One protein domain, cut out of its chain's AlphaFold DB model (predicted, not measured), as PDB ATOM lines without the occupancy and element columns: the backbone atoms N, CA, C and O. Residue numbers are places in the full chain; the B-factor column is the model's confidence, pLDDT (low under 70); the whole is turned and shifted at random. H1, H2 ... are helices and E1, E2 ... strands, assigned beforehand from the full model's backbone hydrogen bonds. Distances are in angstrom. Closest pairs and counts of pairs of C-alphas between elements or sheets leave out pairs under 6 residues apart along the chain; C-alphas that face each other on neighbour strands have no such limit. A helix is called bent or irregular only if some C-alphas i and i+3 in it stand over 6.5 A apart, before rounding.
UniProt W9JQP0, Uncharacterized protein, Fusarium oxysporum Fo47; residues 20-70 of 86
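AT A GLANCE: This is residues 20 to 70 of the 86 residues of an uncharacterized protein of Fusarium oxysporum Fo47 (UniProt W9JQP0). Picture a two-stranded hairpin, E1 and E2, bent along its length, with two helical ends going off separately from the end where E1 begins and E2 ends. At that end residues 20 to 30, most of them in the helix H1, stick out as one arm, and residues 64 to 70, with the short helix H2, stick out as another; residues 45 to 50, in the loop, stick out at the opposite end. The printed part has 51 residues, with two named helices and two named strands in the order H1, E1, E2, H2; the sheet, in the order E1 - E2, is antiparallel, and the class is mixed, helices and strands. The whole is extended, with a radius of gyration of the C-alphas of 16.0 A, and elongated, with spans of 44 by 27 by 18 A.

IN THESE COORDINATES: Find C-alpha 21 at (336.651, 162.544, 244.073); from there H1 runs through residues 21 to 34, 19.8 A from first to last C-alpha. E1 follows at once, residues 35 to 43, 21.7 A long, beginning at C-alpha 35 at (337.188, 183.941, 242.390). E2, residues 52 to 60, is 23.5 A long. H2, residues 64 to 67, is 5.3 A long and ends at C-alpha 67 at (326.976, 186.902, 248.850).

HOW THE PARTS SIT: Look first at E1 and E2, which form a hairpin: they are antiparallel neighbours, with 152 degrees between their directions. Near one end the C-alphas of Tyr 35 and Phe 60 face each other at 4.4 A, and near the other those of Gln 43 and Glu 52 at 4.6 A. Between the strands, N 38 and O 57 are within hydrogen-bond range at 2.8 A, as are N 55 and O 40 at 2.9 A. E1 bends by 66 degrees at residue 39, and E2 bends by 55 degrees at residue 55. The closest C-alphas of H1 and E2 are those of Ser 34 and Phe 60, 5.6 A apart, the one pair of these two elements within 8 A. H1 and H2 are apart, and E1 and H2 are apart. In H1 every O i to N i+4 pair is within hydrogen-bond range; H2 is too short for such a pair, and its one O i to N i+3 pair is within range.

THE WHOLE: The two C-alphas farthest apart are those of Ala 22 and Gly 47, at 45.4 A. The printed part has no cut. The links from H1 to E1 and from E2 to H2 are tight, that from E1 to E2, with 8 residues between them, is short, and no link is long. Look in the B-factor column for the model's confidence: the mean pLDDT of the printed part is 79.1, and residues 24 to 33 and 65 to 70 are under 70.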
ATOM      1  N   SER A  20     333.893 162.520 248.118       77.69
ATOM      2  CA  SER A  20     334.214 161.702 246.944       77.69
ATOM      3  C   SER A  20     335.040 162.518 245.941       77.69
ATOM      4  O   SER A  20     334.898 163.738 245.856       77.69
ATOM      5  N   VAL A  21     335.858 161.861 245.116       76.06
ATOM      6  CA  VAL A  21     336.651 162.544 244.073       76.06
ATOM      7  C   VAL A  21     335.767 163.442 243.191       76.06
ATOM      8  O   VAL A  21     336.158 164.551 242.830       76.06
ATOM      9  N   ALA A  22     334.532 163.014 242.909       72.50
ATOM     10  CA  ALA A  22     333.557 163.806 242.165       72.50
ATOM     11  C   ALA A  22     333.094 165.059 242.930       72.50
ATOM     12  O   ALA A  22     333.014 166.140 242.345       72.50
ATOM     13  N   HIS A  23     332.809 164.946 244.231       71.31
ATOM     14  CA  HIS A  23     332.451 166.096 245.059       71.31
ATOM     15  C   HIS A  23     333.634 167.057 245.238       71.31
ATOM     16  O   HIS A  23     333.436 168.268 245.185       71.31
ATOM     17  N   ALA A  24     334.861 166.546 245.349       68.19
ATOM     18  CA  ALA A  24     336.067 167.358 245.480       68.19
ATOM     19  C   ALA A  24     336.332 168.138 244.190       68.19
ATOM     20  O   ALA A  24     336.615 169.334 244.237       68.19
ATOM     21  N   LYS A  25     336.140 167.494 243.030       68.44
ATOM     22  CA  LYS A  25     336.236 168.144 241.721       68.44
ATOM     23  C   LYS A  25     335.167 169.220 241.534       68.44
ATOM     24  O   LYS A  25     335.504 170.323 241.125       68.44
ATOM     25  N   ARG A  26     333.906 168.957 241.904       68.38
ATOM     26  CA  ARG A  26     332.840 169.981 241.880       68.38
ATOM     27  C   ARG A  26     333.143 171.147 242.818       68.38
ATOM     28  O   ARG A  26     332.907 172.293 242.451       68.38
ATOM     29  N   LEU A  27     333.674 170.869 244.009       64.12
ATOM     30  CA  LEU A  27     334.053 171.899 244.974       64.12
ATOM     31  C   LEU A  27     335.220 172.748 244.452       64.12
ATOM     32  O   LEU A  27     335.215 173.964 244.626       64.12
ATOM     33  N   ALA A  28     336.190 172.122 243.784       62.47
ATOM     34  CA  ALA A  28     337.277 172.817 243.108       62.47
ATOM     35  C   ALA A  28     336.757 173.665 241.938       62.47
ATOM     36  O   ALA A  28     337.087 174.837 241.865       62.47
ATOM     37  N   GLU A  29     335.889 173.136 241.070       64.88
ATOM     38  CA  GLU A  29     335.259 173.898 239.977       64.88
ATOM     39  C   GLU A  29     334.459 175.103 240.500       64.88
ATOM     40  O   GLU A  29     334.587 176.206 239.968       64.88
ATOM     41  N   TYR A  30     333.680 174.909 241.570       62.22
ATOM     42  CA  TYR A  30     332.935 175.975 242.241       62.22
ATOM     43  C   TYR A  30     333.870 177.069 242.761       62.22
ATOM     44  O   TYR A  30     333.670 178.248 242.473       62.22
ATOM     45  N   LYS A  31     334.922 176.690 243.494       65.81
ATOM     46  CA  LYS A  31     335.871 177.641 244.089       65.81
ATOM     47  C   LYS A  31     336.714 178.358 243.035       65.81
ATOM     48  O   LYS A  31     336.868 179.572 243.115       65.81
ATOM     49  N   THR A  32     337.209 177.632 242.035       64.12
ATOM     50  CA  THR A  32     338.113 178.158 241.004       64.12
ATOM     51  C   THR A  32     337.413 179.127 240.053       64.12
ATOM     52  O   THR A  32     338.028 180.099 239.632       64.12
ATOM     53  N   ASN A  33     336.131 178.918 239.739       67.69
ATOM     54  CA  ASN A  33     335.399 179.845 238.868       67.69
ATOM     55  C   ASN A  33     334.808 181.043 239.615       67.69
ATOM     56  O   ASN A  33     334.512 182.057 238.986       67.69
ATOM     57  N   SER A  34     334.628 180.932 240.934       70.88
ATOM     58  CA  SER A  34     333.986 181.988 241.719       70.88
ATOM     59  C   SER A  34     334.895 183.151 242.051       70.88
ATOM     60  O   SER A  34     334.405 184.257 242.260       70.88
ATOM     61  N   TYR A  35     336.205 182.928 242.052       74.94
ATOM     62  CA  TYR A  35     337.188 183.941 242.390       74.94
ATOM     63  C   TYR A  35     338.184 184.128 241.252       74.94
ATOM     64  O   TYR A  35     338.672 183.161 240.674       74.94
ATOM     65  N   ARG A  36     338.532 185.378 240.947       81.62
ATOM     66  CA  ARG A  36     339.645 185.696 240.047       81.62
ATOM     67  C   ARG A  36     340.736 186.416 240.810       81.62
ATOM     68  O   ARG A  36     340.457 187.348 241.562       81.62
ATOM     69  N   ALA A  37     341.975 186.006 240.561       85.38
ATOM     70  CA  ALA A  37     343.133 186.753 241.011       85.38
ATOM     71  C   ALA A  37     343.164 188.112 240.296       85.38
ATOM     72  O   ALA A  37     343.009 188.194 239.071       85.38
ATOM     73  N   LYS A  38     343.347 189.181 241.063       88.06
ATOM     74  CA  LYS A  38     343.543 190.540 240.570       88.06
ATOM     75  C   LYS A  38     344.779 191.131 241.239       88.06
ATOM     76  O   LYS A  38     344.910 190.975 242.453       88.06
ATOM     77  N   PRO A  39     345.672 191.777 240.473       93.25
ATOM     78  CA  PRO A  39     346.818 192.457 241.054       93.25
ATOM     79  C   PRO A  39     346.352 193.605 241.953       93.25
ATOM     80  O   PRO A  39     345.362 194.272 241.641       93.25
ATOM     81  N   CYS A  40     347.072 193.842 243.043       92.94
ATOM     82  CA  CYS A  40     346.825 194.957 243.949       92.94
ATOM     83  C   CYS A  40     348.115 195.425 244.629       92.94
ATOM     84  O   CYS A  40     349.066 194.657 244.779       92.94
ATOM     85  N   PHE A  41     348.093 196.667 245.105       95.69
ATOM     86  CA  PHE A  41     349.043 197.153 246.100       95.69
ATOM     87  C   PHE A  41     348.536 196.797 247.498       95.69
ATOM     88  O   PHE A  41     347.359 196.999 247.802       95.69
ATOM     89  N   ILE A  42     349.413 196.230 248.317       94.25
ATOM     90  CA  ILE A  42     349.164 195.855 249.706       94.25
ATOM     91  C   ILE A  42     349.913 196.860 250.571       94.25
ATOM     92  O   ILE A  42     351.123 196.979 250.430       94.25
ATOM     93  N   GLN A  43     349.202 197.554 251.458       95.62
ATOM     94  CA  GLN A  43     349.808 198.387 252.495       95.62
ATOM     95  C   GLN A  43     349.782 197.620 253.817       95.62
ATOM     96  O   GLN A  43     348.709 197.237 254.296       95.62
ATOM     97  N   TYR A  44     350.953 197.372 254.394       93.31
ATOM     98  CA  TYR A  44     351.090 196.715 255.685       93.31
ATOM     99  C   TYR A  44     350.887 197.728 256.809       93.31
ATOM    100  O   TYR A  44     351.470 198.806 256.838       93.31
ATOM    101  N   THR A  45     350.039 197.375 257.771       93.56
ATOM    102  CA  THR A  45     349.690 198.254 258.898       93.56
ATOM    103  C   THR A  45     350.406 197.868 260.191       93.56
ATOM    104  O   THR A  45     350.050 198.360 261.259       93.56
ATOM    105  N   ASP A  46     351.365 196.942 260.131       93.25
ATOM    106  CA  ASP A  46     352.071 196.413 261.303       93.25
ATOM    107  C   ASP A  46     353.300 197.249 261.703       93.25
ATOM    108  O   ASP A  46     353.961 196.935 262.696       93.25
ATOM    109  N   GLY A  47     353.578 198.324 260.955       92.50
ATOM    110  CA  GLY A  47     354.680 199.252 261.199       92.50
ATOM    111  C   GLY A  47     356.063 198.664 260.919       92.50
ATOM    112  O   GLY A  47     357.055 199.228 261.381       92.50
ATOM    113  N   LYS A  48     356.144 197.526 260.219       94.62
ATOM    114  CA  LYS A  48     357.403 196.885 259.819       94.62
ATOM    115  C   LYS A  48     357.700 197.154 258.347       94.62
ATOM    116  O   LYS A  48     356.801 197.468 257.578       94.62
ATOM    117  N   GLU A  49     358.968 197.007 257.963       92.94
ATOM    118  CA  GLU A  49     359.370 197.037 256.555       92.94
ATOM    119  C   GLU A  49     359.276 195.635 255.914       92.94
ATOM    120  O   GLU A  49     359.632 194.643 256.566       92.94
ATOM    121  N   PRO A  50     358.867 195.532 254.634       92.12
ATOM    122  CA  PRO A  50     358.393 196.633 253.791       92.12
ATOM    123  C   PRO A  50     356.991 197.100 254.213       92.12
ATOM    124  O   PRO A  50     356.176 196.296 254.654       92.12
ATOM    125  N   ASP A  51     356.722 198.396 254.079       92.81
ATOM    126  CA  ASP A  51     355.420 199.014 254.358       92.81
ATOM    127  C   ASP A  51     354.407 198.777 253.228       92.81
ATOM    128  O   ASP A  51     353.197 198.776 253.464       92.81
ATOM    129  N   GLU A  52     354.891 198.497 252.015       95.19
ATOM    130  CA  GLU A  52     354.075 198.166 250.850       95.19
ATOM    131  C   GLU A  52     354.624 196.975 250.047       95.19
ATOM    132  O   GLU A  52     355.828 196.725 249.999       95.19
ATOM    133  N   ASP A  53     353.735 196.243 249.371       95.25
ATOM    134  CA  ASP A  53     354.096 195.160 248.448       95.25
ATOM    135  C   ASP A  53     353.085 195.025 247.298       95.25
ATOM    136  O   ASP A  53     351.933 195.464 247.382       95.25
ATOM    137  N   PHE A  54     353.513 194.407 246.199       95.50
ATOM    138  CA  PHE A  54     352.663 194.105 245.058       95.50
ATOM    139  C   PHE A  54     352.228 192.642 245.095       95.50
ATOM    140  O   PHE A  54     353.023 191.718 244.931       95.50
ATOM    141  N   GLY A  55     350.927 192.428 245.258       91.62
ATOM    142  CA  GLY A  55     350.356 191.102 245.438       91.62
ATOM    143  C   GLY A  55     349.176 190.825 244.521       91.62
ATOM    144  O   GLY A  55     348.864 191.567 243.589       91.62
ATOM    145  N   HIS A  56     348.509 189.710 244.803       89.19
ATOM    146  CA  HIS A  56     347.249 189.354 244.169       89.19
ATOM    147  C   HIS A  56     346.196 189.091 245.239       89.19
ATOM    148  O   HIS A  56     346.433 188.338 246.182       89.19
ATOM    149  N   ILE A  57     345.009 189.654 245.042       85.69
ATOM    150  CA  ILE A  57     343.811 189.321 245.812       85.69
ATOM    151  C   ILE A  57     342.875 188.460 244.977       85.69
ATOM    152  O   ILE A  57     342.814 188.574 243.753       85.69
ATOM    153  N   PHE A  58     342.114 187.604 245.647       83.94
ATOM    154  CA  PHE A  58     341.066 186.809 245.022       83.94
ATOM    155  C   PHE A  58     339.731 187.535 245.185       83.94
ATOM    156  O   PHE A  58     339.185 187.596 246.281       83.94
ATOM    157  N   ILE A  59     339.209 188.097 244.094       81.69
ATOM    158  CA  ILE A  59     337.925 188.809 244.083       81.69
ATOM    159  C   ILE A  59     336.830 187.855 243.616       81.69
ATOM    160  O   ILE A  59     337.012 187.172 242.609       81.69
ATOM    161  N   PHE A  60     335.698 187.825 244.321       81.31
ATOM    162  CA  PHE A  60     334.508 187.102 243.876       81.31
ATOM    163  C   PHE A  60     333.940 187.751 242.605       81.31
ATOM    164  O   PHE A  60     333.690 188.954 242.587       81.31
ATOM    165  N   VAL A  61     333.766 186.979 241.529       78.88
ATOM    166  CA  VAL A  61     333.404 187.509 240.194       78.88
ATOM    167  C   VAL A  61     331.995 187.157 239.724       78.88
ATOM    168  O   VAL A  61     331.636 187.481 238.591       78.88
ATOM    169  N   PHE A  62     331.205 186.488 240.560       74.50
ATOM    170  CA  PHE A  62     329.796 186.229 240.273       74.50
ATOM    171  C   PHE A  62     328.897 187.320 240.854       74.50
ATOM    172  O   PHE A  62     329.347 188.374 241.303       74.50
ATOM    173  N   ASP A  63     327.598 187.075 240.767       70.25
ATOM    174  CA  ASP A  63     326.552 187.969 241.209       70.25
ATOM    175  C   ASP A  63     326.691 188.284 242.709       70.25
ATOM    176  O   ASP A  63     326.598 187.370 243.526       70.25
ATOM    177  N   PRO A  64     326.858 189.555 243.113       70.38
ATOM    178  CA  PRO A  64     326.927 189.934 244.525       70.38
ATOM    179  C   PRO A  64     325.704 189.489 245.341       70.38
ATOM    180  O   PRO A  64     325.786 189.376 246.561       70.38
ATOM    181  N   ARG A  65     324.573 189.196 244.681       67.12
ATOM    182  CA  ARG A  65     323.381 188.606 245.309       67.12
ATOM    183  C   ARG A  65     323.614 187.184 245.833       67.12
ATOM    184  O   ARG A  65     322.830 186.732 246.656       67.12
ATOM    185  N   ASP A  66     324.658 186.491 245.378       62.69
ATOM    186  CA  ASP A  66     325.101 185.197 245.925       62.69
ATOM    187  C   ASP A  66     325.844 185.354 247.266       62.69
ATOM    188  O   ASP A  66     325.980 184.384 248.003       62.69
ATOM    189  N   LEU A  67     326.317 186.566 247.583       66.31
ATOM    190  CA  LEU A  67     326.976 186.902 248.850       66.31
ATOM    191  C   LEU A  67     326.008 187.504 249.879       66.31
ATOM    192  O   LEU A  67     326.434 187.847 250.980       66.31
ATOM    193  N   GLN A  68     324.724 187.674 249.535       63.59
ATOM    194  CA  GLN A  68     323.729 188.110 250.513       63.59
ATOM    195  C   GLN A  68     323.489 186.990 251.524       63.59
ATOM    196  O   GLN A  68     323.249 185.846 251.139       63.59
ATOM    197  N   GLU A  69     323.567 187.329 252.813       49.69
ATOM    198  CA  GLU A  69     323.289 186.399 253.905       49.69
ATOM    199  C   GLU A  69     321.942 185.693 253.706       49.69
ATOM    200  O   GLU A  69     320.906 186.317 253.463       49.69
ATOM    201  N   GLY A  70     321.976 184.367 253.806       61.72
ATOM    202  CA  GLY A  70     320.834 183.482 253.637       61.72
ATOM    203  C   GLY A  70     321.288 182.034 253.477       61.72
ATOM    204  O   GLY A  70     322.466 181.757 253.243       61.72
TER     205      GLY A  70